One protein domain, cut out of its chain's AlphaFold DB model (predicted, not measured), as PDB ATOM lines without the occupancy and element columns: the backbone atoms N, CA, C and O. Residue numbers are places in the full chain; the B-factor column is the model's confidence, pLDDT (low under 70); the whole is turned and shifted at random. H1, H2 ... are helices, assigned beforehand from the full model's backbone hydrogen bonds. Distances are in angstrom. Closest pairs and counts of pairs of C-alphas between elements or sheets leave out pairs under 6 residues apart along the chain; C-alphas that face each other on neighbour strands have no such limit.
ATOM      1  N   ASP A 323      11.451 -34.795 127.258       63.66
ATOM      2  CA  ASP A 323      12.801 -34.840 127.836       63.66
ATOM      3  C   ASP A 323      13.808 -34.120 126.942       63.66
ATOM      4  O   ASP A 323      14.657 -33.368 127.417       63.66
ATOM      5  N   ALA A 324      13.692 -34.309 125.623       61.09
ATOM      6  CA  ALA A 324      14.501 -33.582 124.649       61.09
ATOM      7  C   ALA A 324      14.247 -32.070 124.733       61.09
ATOM      8  O   ALA A 324      15.187 -31.280 124.748       61.09
ATOM      9  N   VAL A 325      12.983 -31.654 124.855       63.31
ATOM     10  CA  VAL A 325      12.614 -30.245 125.042       63.31
ATOM     11  C   VAL A 325      13.062 -29.728 126.407       63.31
ATOM     12  O   VAL A 325      13.505 -28.589 126.478       63.31
ATOM     13  N   ALA A 326      12.986 -30.515 127.482       62.19
ATOM     14  CA  ALA A 326      13.440 -30.104 128.811       62.19
ATOM     15  C   ALA A 326      14.955 -29.846 128.848       62.19
ATOM     16  O   ALA A 326      15.383 -28.821 129.369       62.19
ATOM     17  N   ASN A 327      15.761 -30.704 128.225       56.75
ATOM     18  CA  ASN A 327      17.214 -30.520 128.156       56.75
ATOM     19  C   ASN A 327      17.640 -29.424 127.171       56.75
ATOM     20  O   ASN A 327      18.545 -28.648 127.481       56.75
ATOM     21  N   VAL A 328      16.948 -29.273 126.032       58.22
ATOM     22  CA  VAL A 328      17.112 -28.081 125.180       58.22
ATOM     23  C   VAL A 328      16.751 -26.832 125.981       58.22
ATOM     24  O   VAL A 328      17.528 -25.887 125.992       58.22
ATOM     25  N   LYS A 329      15.654 -26.855 126.752       55.31
ATOM     26  CA  LYS A 329      15.267 -25.772 127.664       55.31
ATOM     27  C   LYS A 329      16.302 -25.511 128.753       55.31
ATOM     28  O   LYS A 329      16.376 -24.369 129.169       55.31
ATOM     29  N   LEU A 330      17.103 -26.475 129.210       53.38
ATOM     30  CA  LEU A 330      18.189 -26.210 130.168       53.38
ATOM     31  C   LEU A 330      19.328 -25.396 129.524       53.38
ATOM     32  O   LEU A 330      19.760 -24.411 130.120       53.38
ATOM     33  N   LYS A 331      19.728 -25.709 128.279       54.97
ATOM     34  CA  LYS A 331      20.638 -24.859 127.472       54.97
ATOM     35  C   LYS A 331      19.993 -23.500 127.133       54.97
ATOM     36  O   LYS A 331      20.615 -22.454 127.288       54.97
ATOM     37  N   THR A 332      18.714 -23.484 126.748       54.00
ATOM     38  CA  THR A 332      17.960 -22.262 126.419       54.00
ATOM     39  C   THR A 332      17.610 -21.423 127.649       54.00
ATOM     40  O   THR A 332      17.413 -20.228 127.503       54.00
ATOM     41  N   LYS A 333      17.539 -21.978 128.865       52.06
ATOM     42  CA  LYS A 333      17.234 -21.219 130.090       52.06
ATOM     43  C   LYS A 333      18.382 -20.280 130.427       52.06
ATOM     44  O   LYS A 333      18.103 -19.127 130.726       52.06
ATOM     45  N   ARG A 334      19.633 -20.735 130.281       61.62
ATOM     46  CA  ARG A 334      20.820 -19.877 130.400       61.62
ATOM     47  C   ARG A 334      20.808 -18.776 129.336       61.62
ATOM     48  O   ARG A 334      20.898 -17.609 129.684       61.62
ATOM     49  N   ASN A 335      20.552 -19.115 128.071       65.19
ATOM     50  CA  ASN A 335      20.469 -18.114 126.995       65.19
ATOM     51  C   ASN A 335      19.283 -17.149 127.167       65.19
ATOM     52  O   ASN A 335      19.396 -15.970 126.860       65.19
ATOM     53  N   LYS A 336      18.153 -17.622 127.702       57.00
ATOM     54  CA  LYS A 336      16.987 -16.796 128.028       57.00
ATOM     55  C   LYS A 336      17.279 -15.888 129.218       57.00
ATOM     56  O   LYS A 336      16.832 -14.750 129.204       57.00
ATOM     57  N   GLN A 337      18.009 -16.362 130.225       69.88
ATOM     58  CA  GLN A 337      18.460 -15.547 131.355       69.88
ATOM     59  C   GLN A 337      19.425 -14.456 130.888       69.88
ATOM     60  O   GLN A 337      19.196 -13.302 131.227       69.88
ATOM     61  N   ILE A 338      20.399 -14.794 130.036       76.25
ATOM     62  CA  ILE A 338      21.320 -13.832 129.409       76.25
ATOM     63  C   ILE A 338      20.542 -12.798 128.591       76.25
ATOM     64  O   ILE A 338      20.668 -11.608 128.847       76.25
ATOM     65  N   ALA A 339      19.679 -13.236 127.670       66.06
ATOM     66  CA  ALA A 339      18.884 -12.329 126.843       66.06
ATOM     67  C   ALA A 339      17.952 -11.446 127.687       66.06
ATOM     68  O   ALA A 339      17.840 -10.256 127.431       66.06
ATOM     69  N   THR A 340      17.325 -11.996 128.732       70.81
ATOM     70  CA  THR A 340      16.456 -11.220 129.633       70.81
ATOM     71  C   THR A 340      17.257 -10.201 130.441       70.81
ATOM     72  O   THR A 340      16.804  -9.073 130.597       70.81
ATOM     73  N   ALA A 341      18.425 -10.580 130.966       77.25
ATOM     74  CA  ALA A 341      19.297  -9.673 131.707       77.25
ATOM     75  C   ALA A 341      19.837  -8.561 130.797       77.25
ATOM     76  O   ALA A 341      19.733  -7.393 131.148       77.25
ATOM     77  N   MET A 342      20.292  -8.907 129.590       76.88
ATOM     78  CA  MET A 342      20.747  -7.948 128.583       76.88
ATOM     79  C   MET A 342      19.627  -6.982 128.171       76.88
ATOM     80  O   MET A 342      19.831  -5.776 128.209       76.88
ATOM     81  N   SER A 343      18.425  -7.477 127.850       73.62
ATOM     82  CA  SER A 343      17.281  -6.614 127.523       73.62
ATOM     83  C   SER A 343      16.884  -5.711 128.688       73.62
ATOM     84  O   SER A 343      16.514  -4.567 128.461       73.62
ATOM     85  N   LYS A 344      16.968  -6.193 129.933       79.00
ATOM     86  CA  LYS A 344      16.713  -5.358 131.112       79.00
ATOM     87  C   LYS A 344      17.732  -4.229 131.230       79.00
ATOM     88  O   LYS A 344      17.305  -3.094 131.376       79.00
ATOM     89  N   LEU A 345      19.027  -4.525 131.105       82.00
ATOM     90  CA  LEU A 345      20.084  -3.512 131.172       82.00
ATOM     91  C   LEU A 345      19.936  -2.471 130.056       82.00
ATOM     92  O   LEU A 345      19.898  -1.281 130.338       82.00
ATOM     93  N   VAL A 346      19.747  -2.913 128.811       81.12
ATOM     94  CA  VAL A 346      19.580  -2.027 127.644       81.12
ATOM     95  C   VAL A 346      18.336  -1.130 127.756       81.12
ATOM     96  O   VAL A 346      18.338  -0.022 127.234       81.12
ATOM     97  N   LEU A 347      17.285  -1.571 128.457       75.88
ATOM     98  CA  LEU A 347      16.072  -0.780 128.719       75.88
ATOM     99  C   LEU A 347      16.138   0.033 130.030       75.88
ATOM    100  O   LEU A 347      15.174   0.713 130.379       75.88
ATOM    101  N   GLY A 348      17.247  -0.037 130.773       77.19
ATOM    102  CA  GLY A 348      17.437   0.700 132.024       77.19
ATOM    103  C   GLY A 348      16.749   0.097 133.252       77.19
ATOM    104  O   GLY A 348      16.454   0.817 134.197       77.19
ATOM    105  N   TYR A 349      16.452  -1.204 133.255       82.12
ATOM    106  CA  TYR A 349      15.973  -1.920 134.440       82.12
ATOM    107  C   TYR A 349      17.131  -2.558 135.213       82.12
ATOM    108  O   TYR A 349      18.022  -3.166 134.615       82.12
ATOM    109  N   LYS A 350      17.030  -2.562 136.548       87.88
ATOM    110  CA  LYS A 350      17.972  -3.269 137.426       87.88
ATOM    111  C   LYS A 350      18.106  -4.755 137.064       87.88
ATOM    112  O   LYS A 350      17.123  -5.512 137.092       87.88
ATOM    113  N   ALA A 351      19.327  -5.195 136.766       85.12
ATOM    114  CA  ALA A 351      19.637  -6.579 136.409       85.12
ATOM    115  C   ALA A 351      21.075  -6.968 136.781       85.12
ATOM    116  O   ALA A 351      21.912  -6.119 137.055       85.12
ATOM    117  N   ASP A 352      21.344  -8.272 136.824       87.44
ATOM    118  CA  ASP A 352      22.664  -8.816 137.140       87.44
ATOM    119  C   ASP A 352      23.519  -8.974 135.872       87.44
ATOM    120  O   ASP A 352      23.195  -9.767 134.981       87.44
ATOM    121  N   PHE A 353      24.617  -8.224 135.802       86.69
ATOM    122  CA  PHE A 353      25.590  -8.266 134.718       86.69
ATOM    123  C   PHE A 353      26.459  -9.523 134.755       86.69
ATOM    124  O   PHE A 353      26.867  -9.984 133.690       86.69
ATOM    125  N   ALA A 354      26.668 -10.158 135.914       86.12
ATOM    126  CA  ALA A 354      27.420 -11.416 135.987       86.12
ATOM    127  C   ALA A 354      26.764 -12.511 135.131       86.12
ATOM    128  O   ALA A 354      27.445 -13.276 134.439       86.12
ATOM    129  N   THR A 355      25.426 -12.510 135.078       81.81
ATOM    130  CA  THR A 355      24.643 -13.364 134.181       81.81
ATOM    131  C   THR A 355      24.964 -13.110 132.700       81.81
ATOM    132  O   THR A 355      25.082 -14.073 131.944       81.81
ATOM    133  N   VAL A 356      25.136 -11.851 132.275       82.75
ATOM    134  CA  VAL A 356      25.460 -11.468 130.882       82.75
ATOM    135  C   VAL A 356      26.924 -11.769 130.547       82.75
ATOM    136  O   VAL A 356      27.213 -12.343 129.499       82.75
ATOM    137  N   ALA A 357      27.830 -11.469 131.476       82.50
ATOM    138  CA  ALA A 357      29.269 -11.701 131.379       82.50
ATOM    139  C   ALA A 357      29.675 -13.179 131.542       82.50
ATOM    140  O   ALA A 357      30.857 -13.517 131.449       82.50
ATOM    141  N   MET A 358      28.700 -14.062 131.798       77.19
ATOM    142  CA  MET A 358      28.882 -15.492 132.056       77.19
ATOM    143  C   MET A 358      29.857 -15.800 133.208       77.19
ATOM    144  O   MET A 358      30.469 -16.872 133.223       77.19
ATOM    145  N   ALA A 359      29.969 -14.893 134.181       76.38
ATOM    146  CA  ALA A 359      30.787 -15.071 135.374       76.38
ATOM    147  C   ALA A 359      30.027 -15.915 136.414       76.38
ATOM    148  O   ALA A 359      28.872 -15.638 136.734       76.38
ATOM    149  N   ASN A 360      30.653 -16.977 136.928       64.12
ATOM    150  CA  ASN A 360      30.044 -17.837 137.947       64.12
ATOM    151  C   ASN A 360      30.463 -17.364 139.348       64.12
ATOM    152  O   ASN A 360      31.651 -17.371 139.646       64.12
ATOM    153  N   GLY A 361      29.495 -17.060 140.219       63.19
ATOM    154  CA  GLY A 361      29.736 -16.800 141.649       63.19
ATOM    155  C   GLY A 361      29.798 -15.326 142.061       63.19
ATOM    156  O   GLY A 361      29.842 -15.059 143.255       63.19
ATOM    157  N   ASN A 362      29.726 -14.400 141.102       69.25
ATOM    158  CA  ASN A 362      29.693 -12.960 141.356       69.25
ATOM    159  C   ASN A 362      28.257 -12.435 141.215       69.25
ATOM    160  O   ASN A 362      27.509 -12.912 140.362       69.25
ATOM    161  N   GLU A 363      27.869 -11.459 142.036       74.31
ATOM    162  CA  GLU A 363      26.614 -10.715 141.871       74.31
ATOM    163  C   GLU A 363      26.939  -9.267 141.497       74.31
ATOM    164  O   GLU A 363      27.246  -8.452 142.366       74.31
ATOM    165  N   TRP A 364      26.843  -8.932 140.211       85.31
ATOM    166  CA  TRP A 364      27.115  -7.583 139.707       85.31
ATOM    167  C   TRP A 364      25.803  -6.940 139.268       85.31
ATOM    168  O   TRP A 364      25.455  -6.916 138.088       85.31
ATOM    169  N   LYS A 365      25.006  -6.478 140.233       84.56
ATOM    170  CA  LYS A 365      23.713  -5.838 139.949       84.56
ATOM    171  C   LYS A 365      23.938  -4.396 139.508       84.56
ATOM    172  O   LYS A 365      24.502  -3.628 140.272       84.56
ATOM    173  N   ILE A 366      23.444  -4.050 138.321       85.56
ATOM    174  CA  ILE A 366      23.552  -2.715 137.724       85.56
ATOM    175  C   ILE A 366      22.151  -2.158 137.489       85.56
ATOM    176  O   ILE A 366      21.267  -2.876 137.002       85.56
ATOM    177  N   ASP A 367      21.962  -0.879 137.796       87.06
ATOM    178  CA  ASP A 367      20.814  -0.078 137.374       87.06
ATOM    179  C   ASP A 367      21.295   1.191 136.649       87.06
ATOM    180  O   ASP A 367      21.684   2.167 137.287       87.06
ATOM    181  N   LEU A 368      21.269   1.175 135.309       84.69
ATOM    182  CA  LEU A 368      21.776   2.267 134.460       84.69
ATOM    183  C   LEU A 368      20.946   3.561 134.533       84.69
ATOM    184  O   LEU A 368      21.364   4.576 133.985       84.69
ATOM    185  N   ARG A 369      19.769   3.544 135.174       81.81
ATOM    186  CA  ARG A 369      18.964   4.756 135.414       81.81
ATOM    187  C   ARG A 369      19.276   5.425 136.748       81.81
ATOM    188  O   ARG A 369      18.798   6.532 136.986       81.81
ATOM    189  N   SER A 370      19.996   4.744 137.634       82.75
ATOM    190  CA  SER A 370      20.321   5.280 138.950       82.75
ATOM    191  C   SER A 370      21.407   6.353 138.856       82.75
ATOM    192  O   SER A 370      22.335   6.239 138.065       82.75
ATOM    193  N   GLU A 371      21.327   7.377 139.706       76.19
ATOM    194  CA  GLU A 371      22.355   8.429 139.791       76.19
ATOM    195  C   GLU A 371      23.721   7.880 140.237       76.19
ATOM    196  O   GLU A 371      24.752   8.488 139.984       76.19
ATOM    197  N   THR A 372      23.731   6.707 140.874       79.31
ATOM    198  CA  THR A 372      24.930   6.017 141.362       79.31
ATOM    199  C   THR A 372      25.431   4.938 140.399       79.31
ATOM    200  O   THR A 372      26.271   4.126 140.784       79.31
ATOM    201  N   SER A 373      24.907   4.863 139.170       78.38
ATOM    202  CA  SER A 373      25.212   3.768 138.242       78.38
ATOM    203  C   SER A 373      26.695   3.689 137.882       78.38
ATOM    204  O   SER A 373      27.239   2.594 137.767       78.38
ATOM    205  N   GLU A 374      27.351   4.839 137.718       80.81
ATOM    206  CA  GLU A 374      28.784   4.913 137.406       80.81
ATOM    207  C   GLU A 374      29.629   4.402 138.582       80.81
ATOM    208  O   GLU A 374      30.493   3.548 138.387       80.81
ATOM    209  N   ASP A 375      29.293   4.802 139.813       82.12
ATOM    210  CA  ASP A 375      29.950   4.324 141.037       82.12
ATOM    211  C   ASP A 375      29.732   2.823 141.281       82.12
ATOM    212  O   ASP A 375      30.582   2.143 141.860       82.12
ATOM    213  N   GLU A 376      28.566   2.285 140.905       80.19
ATOM    214  CA  GLU A 376      28.288   0.848 140.985       80.19
ATOM    215  C   GLU A 376      29.111   0.059 139.970       80.19
ATOM    216  O   GLU A 376      29.657  -0.983 140.332       80.19
ATOM    217  N   ILE A 377      29.227   0.563 138.739       84.31
ATOM    218  CA  ILE A 377      30.017  -0.055 137.670       84.31
ATOM    219  C   ILE A 377      31.501  -0.081 138.035       84.31
ATOM    220  O   ILE A 377      32.138  -1.125 137.894       84.31
ATOM    221  N   GLU A 378      32.038   1.026 138.548       84.56
ATOM    222  CA  GLU A 378      33.467   1.152 138.847       84.56
ATOM    223  C   GLU A 378      33.935   0.126 139.894       84.56
ATOM    224  O   GLU A 378      35.017  -0.444 139.767       84.56
ATOM    225  N   LYS A 379      33.077  -0.214 140.869       82.38
ATOM    226  CA  LYS A 379      33.385  -1.170 141.955       82.38
ATOM    227  C   LYS A 379      33.769  -2.568 141.488       82.38
ATOM    228  O   LYS A 379      34.490  -3.249 142.208       82.38
ATOM    229  N   PHE A 380      33.251  -3.021 140.349       81.19
ATOM    230  CA  PHE A 380      33.570  -4.346 139.809       81.19
ATOM    231  C   PHE A 380      34.241  -4.279 138.435       81.19
ATOM    232  O   PHE A 380      34.591  -5.321 137.888       81.19
ATOM    233  N   ARG A 381      34.473  -3.079 137.884       81.69
ATOM    234  CA  ARG A 381      35.121  -2.870 136.579       81.69
ATOM    235  C   ARG A 381      36.532  -3.449 136.527       81.69
ATOM    236  O   ARG A 381      36.924  -4.024 135.514       81.69
ATOM    237  N   GLU A 382      37.258  -3.349 137.639       79.06
ATOM    238  CA  GLU A 382      38.606  -3.907 137.800       79.06
ATOM    239  C   GLU A 382      38.620  -5.444 137.890       79.06
ATOM    240  O   GLU A 382      39.639  -6.072 137.611       79.06
ATOM    241  N   GLU A 383      37.489  -6.072 138.239       82.62
ATOM    242  CA  GLU A 383      37.344  -7.535 138.285       82.62
ATOM    243  C   GLU A 383      36.999  -8.140 136.910       82.62
ATOM    244  O   GLU A 383      37.035  -9.364 136.738       82.62
ATOM    245  N   LEU A 384      36.641  -7.303 135.930       84.06
ATOM    246  CA  LEU A 384      36.248  -7.724 134.586       84.06
ATOM    247  C   LEU A 384      37.465  -7.943 133.681       84.06
ATOM    248  O   LEU A 384      38.412  -7.163 133.655       84.06
ATOM    249  N   SER A 385      37.395  -8.986 132.854       85.62
ATOM    250  CA  SER A 385      38.303  -9.131 131.708       85.62
ATOM    251  C   SER A 385      38.041  -8.069 130.633       85.62
ATOM    252  O   SER A 385      36.926  -7.555 130.527       85.62
ATOM    253  N   ASP A 386      39.026  -7.815 129.768       82.69
ATOM    254  CA  ASP A 386      38.914  -6.865 128.646       82.69
ATOM    255  C   ASP A 386      37.651  -7.106 127.800       82.69
ATOM    256  O   ASP A 386      36.852  -6.201 127.579       82.69
ATOM    257  N   ALA A 387      37.383  -8.364 127.434       78.88
ATOM    258  CA  ALA A 387      36.203  -8.724 126.646       78.88
ATOM    259  C   ALA A 387      34.870  -8.461 127.376       78.88
ATOM    260  O   ALA A 387      33.852  -8.202 126.736       78.88
ATOM    261  N   GLN A 388      34.839  -8.549 128.709       85.62
ATOM    262  CA  GLN A 388      33.638  -8.240 129.493       85.62
ATOM    263  C   GLN A 388      33.443  -6.727 129.642       85.62
ATOM    264  O   GLN A 388      32.303  -6.262 129.615       85.62
ATOM    265  N   ASN A 389      34.536  -5.965 129.736       86.38
ATOM    266  CA  ASN A 389      34.513  -4.504 129.718       86.38
ATOM    267  C   ASN A 389      34.002  -3.952 128.378       86.38
ATOM    268  O   ASN A 389      33.205  -3.009 128.369       86.38
ATOM    269  N   ASP A 390      34.368  -4.580 127.259       85.25
ATOM    270  CA  ASP A 390      33.841  -4.224 125.936       85.25
ATOM    271  C   ASP A 390      32.321  -4.436 125.856       85.25
ATOM    272  O   ASP A 390      31.582  -3.556 125.416       85.25
ATOM    273  N   ILE A 391      31.826  -5.578 126.355       84.12
ATOM    274  CA  ILE A 391      30.385  -5.880 126.393       84.12
ATOM    275  C   ILE A 391      29.631  -4.865 127.259       84.12
ATOM    276  O   ILE A 391      28.551  -4.414 126.876       84.12
ATOM    277  N   LEU A 392      30.181  -4.507 128.423       87.38
ATOM    278  CA  LEU A 392      29.576  -3.512 129.305       87.38
ATOM    279  C   LEU A 392      29.499  -2.138 128.627       87.38
ATOM    280  O   LEU A 392      28.459  -1.486 128.676       87.38
ATOM    281  N   THR A 393      30.572  -1.735 127.945       89.00
ATOM    282  CA  THR A 393      30.646  -0.464 127.208       89.00
ATOM    283  C   THR A 393      29.600  -0.404 126.094       89.00
ATOM    284  O   THR A 393      28.892   0.596 125.962       89.00
ATOM    285  N   GLU A 394      29.432  -1.493 125.341       86.69
ATOM    286  CA  GLU A 394      28.432  -1.569 124.274       86.69
ATOM    287  C   GLU A 394      26.997  -1.517 124.824       86.69
ATOM    288  O   GLU A 394      26.142  -0.825 124.273       86.69
ATOM    289  N   ILE A 395      26.723  -2.180 125.954       85.75
ATOM    290  CA  ILE A 395      25.409  -2.120 126.616       85.75
ATOM    291  C   ILE A 395      25.087  -0.691 127.078       85.75
ATOM    292  O   ILE A 395      23.970  -0.223 126.852       85.75
ATOM    293  N   THR A 396      26.051   0.018 127.672       86.88
ATOM    294  CA  THR A 396      25.878   1.417 128.106       86.88
ATOM    295  C   THR A 396      25.693   2.371 126.920       86.88
ATOM    296  O   THR A 396      24.871   3.292 126.986       86.88
ATOM    297  N   SER A 397      26.399   2.126 125.811       86.38
ATOM    298  CA  SER A 397      26.226   2.862 124.552       86.38
ATOM    299  C   SER A 397      24.815   2.674 123.985       86.38
ATOM    300  O   SER A 397      24.123   3.653 123.697       86.38
ATOM    301  N   LEU A 398      24.342   1.425 123.901       82.38
ATOM    302  CA  LEU A 398      22.995   1.101 123.422       82.38
ATOM    303  C   LEU A 398      21.903   1.699 124.315       82.38
ATOM    304  O   LEU A 398      20.940   2.267 123.799       82.38
ATOM    305  N   PHE A 399      22.059   1.618 125.638       84.25
ATOM    306  CA  PHE A 399      21.141   2.255 126.583       84.25
ATOM    307  C   PHE A 399      21.065   3.771 126.353       84.25
ATOM    308  O   PHE A 399      19.972   4.311 126.193       84.25
ATOM    309  N   SER A 400      22.215   4.446 126.248       82.94
ATOM    310  CA  SER A 400      22.279   5.891 125.979       82.94
ATOM    311  C   SER A 400      21.572   6.263 124.672       82.94
ATOM    312  O   SER A 400      20.791   7.213 124.635       82.94
ATOM    313  N   GLN A 401      21.779   5.486 123.605       79.00
ATOM    314  CA  GLN A 401      21.117   5.703 122.313       79.00
ATOM    315  C   GLN A 401      19.597   5.505 122.381       79.00
ATOM    316  O   GLN A 401      18.853   6.228 121.715       79.00
ATOM    317  N   ILE A 402      19.120   4.540 123.169       78.19
ATOM    318  CA  ILE A 402      17.684   4.294 123.360       78.19
ATOM    319  C   ILE A 402      17.050   5.420 124.180       78.19
ATOM    320  O   ILE A 402      16.021   5.950 123.767       78.19
ATOM    321  N   MET A 403      17.683   5.841 125.277       77.56
ATOM    322  CA  MET A 403      17.200   6.961 126.096       77.56
ATOM    323  C   MET A 403      17.149   8.268 125.299       77.56
ATOM    324  O   MET A 403      16.182   9.020 125.401       77.56
ATOM    325  N   LEU A 404      18.154   8.527 124.457       77.12
ATOM    326  CA  LEU A 404      18.146   9.679 123.553       77.12
ATOM    327  C   LEU A 404      16.989   9.601 122.549       77.12
ATOM    328  O   LEU A 404      16.321  10.607 122.324       77.12
ATOM    329  N   ASN A 405      16.706   8.411 122.014       75.50
ATOM    330  CA  ASN A 405      15.593   8.187 121.090       75.50
ATOM    331  C   ASN A 405      14.201   8.341 121.725       75.50
ATOM    332  O   ASN A 405      13.260   8.717 121.026       75.50
ATOM    333  N   GLU A 406      14.045   8.082 123.028       70.81
ATOM    334  CA  GLU A 406      12.791   8.364 123.751       70.81
ATOM    335  C   GLU A 406      12.498   9.874 123.831       70.81
ATOM    336  O   GLU A 406      11.335  10.298 123.834       70.81
ATOM    337  N   ILE A 407      13.548  10.696 123.881       72.81
ATOM    338  CA  ILE A 407      13.438  12.156 123.967       72.81
ATOM    339  C   ILE A 407      13.304  12.763 122.568       72.81
ATOM    340  O   ILE A 407      12.426  13.599 122.349       72.81
ATOM    341  N   VAL A 408      14.144  12.329 121.625       77.62
ATOM    342  CA  VAL A 408      14.213  12.849 120.255       77.62
ATOM    343  C   VAL A 408      14.263  11.678 119.274       77.62
ATOM    344  O   VAL A 408      15.273  10.979 119.227       77.62
ATOM    345  N   PRO A 409      13.211  11.450 118.471       68.81
ATOM    346  CA  PRO A 409      13.205  10.381 117.481       68.81
ATOM    347  C   PRO A 409      14.372  10.503 116.491       68.81
ATOM    348  O   PRO A 409      14.724  11.603 116.059       68.81
ATOM    349  N   ASN A 410      14.943   9.359 116.106       65.62
ATOM    350  CA  ASN A 410      16.065   9.268 115.171       65.62
ATOM    351  C   ASN A 410      15.897  10.172 113.938       65.62
ATOM    352  O   ASN A 410      14.936  10.044 113.179       65.62
ATOM    353  N   GLY A 411      16.893  11.030 113.707       69.56
ATOM    354  CA  GLY A 411      16.962  11.916 112.544       69.56
ATOM    355  C   GLY A 411      16.245  13.258 112.704       69.56
ATOM    356  O   GLY A 411      16.298  14.057 111.775       69.56
ATOM    357  N   MET A 412      15.619  13.522 113.855       74.12
ATOM    358  CA  MET A 412      15.033  14.824 114.183       74.12
ATOM    359  C   MET A 412      15.918  15.600 115.159       74.12
ATOM    360  O   MET A 412      16.613  15.030 116.000       74.12
ATOM    361  N   SER A 413      15.861  16.924 115.086       79.44
ATOM    362  CA  SER A 413      16.265  17.801 116.183       79.44
ATOM    363  C   SER A 413      15.197  17.831 117.286       79.44
ATOM    364  O   SER A 413      14.031  17.492 117.063       79.44
ATOM    365  N   ILE A 414      15.570  18.294 118.487       74.25
ATOM    366  CA  ILE A 414      14.623  18.483 119.603       74.25
ATOM    367  C   ILE A 414      13.421  19.324 119.144       74.25
ATOM    368  O   ILE A 414      12.278  18.929 119.363       74.25
ATOM    369  N   SER A 415      13.666  20.441 118.454       77.81
ATOM    370  CA  SER A 415      12.614  21.340 117.966       77.81
ATOM    371  C   SER A 415      11.679  20.664 116.963       77.81
ATOM    372  O   SER A 415      10.465  20.821 117.064       77.81
ATOM    373  N   GLU A 416      12.216  19.875 116.029       80.94
ATOM    374  CA  GLU A 416      11.407  19.119 115.061       80.94
ATOM    375  C   GLU A 416      10.547  18.057 115.751       80.94
ATOM    376  O   GLU A 416       9.357  17.960 115.457       80.94
ATOM    377  N   SER A 417      11.098  17.332 116.732       80.06
ATOM    378  CA  SER A 417      10.334  16.340 117.503       80.06
ATOM    379  C   SER A 417       9.191  16.965 118.315       80.06
ATOM    380  O   SER A 417       8.115  16.380 118.445       80.06
ATOM    381  N   MET A 418       9.394  18.180 118.836       79.69
ATOM    382  CA  MET A 418       8.369  18.920 119.574       79.69
ATOM    383  C   MET A 418       7.253  19.409 118.646       79.69
ATOM    384  O   MET A 418       6.078  19.310 119.001       79.69
ATOM    385  N   MET A 419       7.607  19.884 117.447       83.69
ATOM    386  CA  MET A 419       6.625  20.260 116.427       83.69
ATOM    387  C   MET A 419       5.818  19.047 115.951       83.69
ATOM    388  O   MET A 419       4.600  19.136 115.843       83.69
ATOM    389  N   ASP A 420       6.458  17.899 115.725       82.62
ATOM    390  CA  ASP A 420       5.767  16.666 115.323       82.62
ATOM    391  C   ASP A 420       4.752  16.186 116.379       82.62
ATOM    392  O   ASP A 420       3.609  15.845 116.047       82.62
ATOM    393  N   ARG A 421       5.112  16.255 117.671       80.88
ATOM    394  CA  ARG A 421       4.174  15.981 118.778       80.88
ATOM    395  C   ARG A 421       2.989  16.948 118.783       80.88
ATOM    396  O   ARG A 421       1.860  16.505 118.985       80.88
ATOM    397  N   TYR A 422       3.229  18.237 118.539       88.75
ATOM    398  CA  TYR A 422       2.172  19.249 118.460       88.75
ATOM    399  C   TYR A 422       1.157  18.925 117.354       88.75
ATOM    400  O   TYR A 422      -0.041  18.828 117.627       88.75
ATOM    401  N   TRP A 423       1.633  18.672 116.132       88.75
ATOM    402  CA  TRP A 423       0.769  18.333 114.996       88.75
ATOM    403  C   TRP A 423       0.038  17.002 115.197       88.75
ATOM    404  O   TRP A 423      -1.140  16.864 114.857       88.75
ATOM    405  N   THR A 424       0.709  16.017 115.797       86.06
ATOM    406  CA  THR A 424       0.088  14.730 116.133       86.06
ATOM    407  C   THR A 424      -1.048  14.903 117.140       86.06
ATOM    408  O   THR A 424      -2.117  14.325 116.944       86.06
ATOM    409  N   HIS A 425      -0.855  15.721 118.179       89.75
ATOM    410  CA  HIS A 425      -1.907  16.037 119.147       89.75
ATOM    411  C   HIS A 425      -3.096  16.751 118.498       89.75
ATOM    412  O   HIS A 425      -4.239  16.432 118.822       89.75
ATOM    413  N   GLU A 426      -2.853  17.684 117.575       92.06
ATOM    414  CA  GLU A 426      -3.929  18.359 116.842       92.06
ATOM    415  C   GLU A 426      -4.781  17.356 116.050       92.06
ATOM    416  O   GLU A 426      -6.012  17.363 116.159       92.06
ATOM    417  N   ARG A 427      -4.137  16.433 115.323       91.94
ATOM    418  CA  ARG A 427      -4.832  15.378 114.571       91.94
ATOM    419  C   ARG A 427      -5.610  14.434 115.487       91.94
ATOM    420  O   ARG A 427      -6.785  14.185 115.238       91.94
ATOM    421  N   GLN A 428      -4.990  13.955 116.566       90.25
ATOM    422  CA  GLN A 428      -5.657  13.083 117.540       90.25
ATOM    423  C   GLN A 428      -6.859  13.776 118.193       90.25
ATOM    424  O   GLN A 428      -7.892  13.148 118.407       90.25
ATOM    425  N   LEU A 429      -6.769  15.078 118.474       90.88
ATOM    426  CA  LEU A 429      -7.890  15.846 119.012       90.88
ATOM    427  C   LEU A 429      -9.055  15.925 118.017       90.88
ATOM    428  O   LEU A 429     -10.212  15.842 118.433       90.88
ATOM    429  N   ALA A 430      -8.769  16.089 116.724       91.12
ATOM    430  CA  ALA A 430      -9.791  16.067 115.682       91.12
ATOM    431  C   ALA A 430     -10.477  14.692 115.596       91.12
ATOM    432  O   ALA A 430     -11.705  14.628 115.651       91.12
ATOM    433  N   GLU A 431      -9.697  13.606 115.576       89.56
ATOM    434  CA  GLU A 431     -10.205  12.225 115.564       89.56
ATOM    435  C   GLU A 431     -11.064  11.914 116.801       89.56
ATOM    436  O   GLU A 431     -12.139  11.325 116.686       89.56
ATOM    437  N   VAL A 432     -10.643  12.355 117.992       87.50
ATOM    438  CA  VAL A 432     -11.417  12.179 119.231       87.50
ATOM    439  C   VAL A 432     -12.734  12.952 119.176       87.50
ATOM    440  O   VAL A 432     -13.765  12.417 119.581       87.50
ATOM    441  N   LYS A 433     -12.739  14.188 118.662       88.94
ATOM    442  CA  LYS A 433     -13.973  14.976 118.498       88.94
ATOM    443  C   LYS A 433     -14.943  14.318 117.519       88.94
ATOM    444  O   LYS A 433     -16.140  14.281 117.794       88.94
ATOM    445  N   GLU A 434     -14.433  13.789 116.413       88.00
ATOM    446  CA  GLU A 434     -15.228  13.057 115.426       88.00
ATOM    447  C   GLU A 434     -15.808  11.769 116.025       88.00
ATOM    448  O   GLU A 434     -17.013  11.536 115.948       88.00
TER     449      GLU A 434
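AT A GLANCE: This is residues 323 to 434 of the 446 residues of the protein "Cas9_REC domain-containing protein" of Lactobacillus antri DSM 16041 (UniProt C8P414). Two helical arms, H1 and H5, stick out with residues 323 to 333 and 421 to 434 from a loose body built along the long helix H4. The far end of H1 meets H4 partway along it at a steep tilt, short H2 packs on H1, H3 runs alongside H4 the opposite way with little contact, and H5 leads away past the end of H4. The printed part has 112 residues with five named helices, H1 to H5 in chain order, and no named strand; the class is all helix. It is only just loose, close to extended, with a radius of gyration of the C-alphas of 19.8 A, and flat, spanning 58 by 42 by 21 A.

HOW THE PARTS SIT: Begin with H1, residues 323 to 346, which has a kink of 38 degrees near residue 332. With residues 337 to 342 alone it touches H2, residues 353 to 356; their closest C-alphas, those of Ile 338 and Val 356, are 5.0 A apart. Just before H2 along the chain, look at residues 351 to 352, which pair with residues 365 to 366, antiparallel, in a stretch too short to be a named strand. Next comes H3, residues 373 to 381, which is apart from H1 and H2. A tight link leads to H4, residues 386 to 407. H3 and H4 are close but not clearly touching, closest at the C-alphas of Arg 381 and Asn 389, 7.1 A, and run opposite ways at a shallow tilt of 12 degrees. H4 touches H1 with residues 395 to 402 alone, at residues 342 to 346 of H1; the closest C-alphas, those of Val 346 and Phe 399, are 4.7 A apart, and the two run the same way at a steep tilt of 63 degrees. H2 and H4 are near each other. Last is H5, residues 414 to 434, close to H4 but not clearly touching, with the closest C-alphas, those of Ile 407 and Ile 414, 7.8 A apart, and a steep tilt of 51 degrees. In H4 and H5 every O i to N i+4 pair is within hydrogen-bond range, in H1 19 of 20 and in H3 3 of 5; H2 is too short for such a pair.

IN THESE COORDINATES: Find C-alpha 323 at (12.801, -34.840, 127.836); from there H1 runs 33.5 A to C-alpha 346. H4 starts at C-alpha 386, (38.914, -6.865, 128.646), and runs 32.1 A. H5 runs 30.6 A and ends at C-alpha 434, (-15.228, 13.057, 115.426).

THE WHOLE: The C-alphas farthest apart, those of Glu 383 and Glu 434, are 60.9 A apart. The printed part has no cut, and the link from H2 to H3, residues 357 to 372, is long. Confidence is under 70 at residues 323 to 337, 339, 360 to 362 and 409 to 411 of the model.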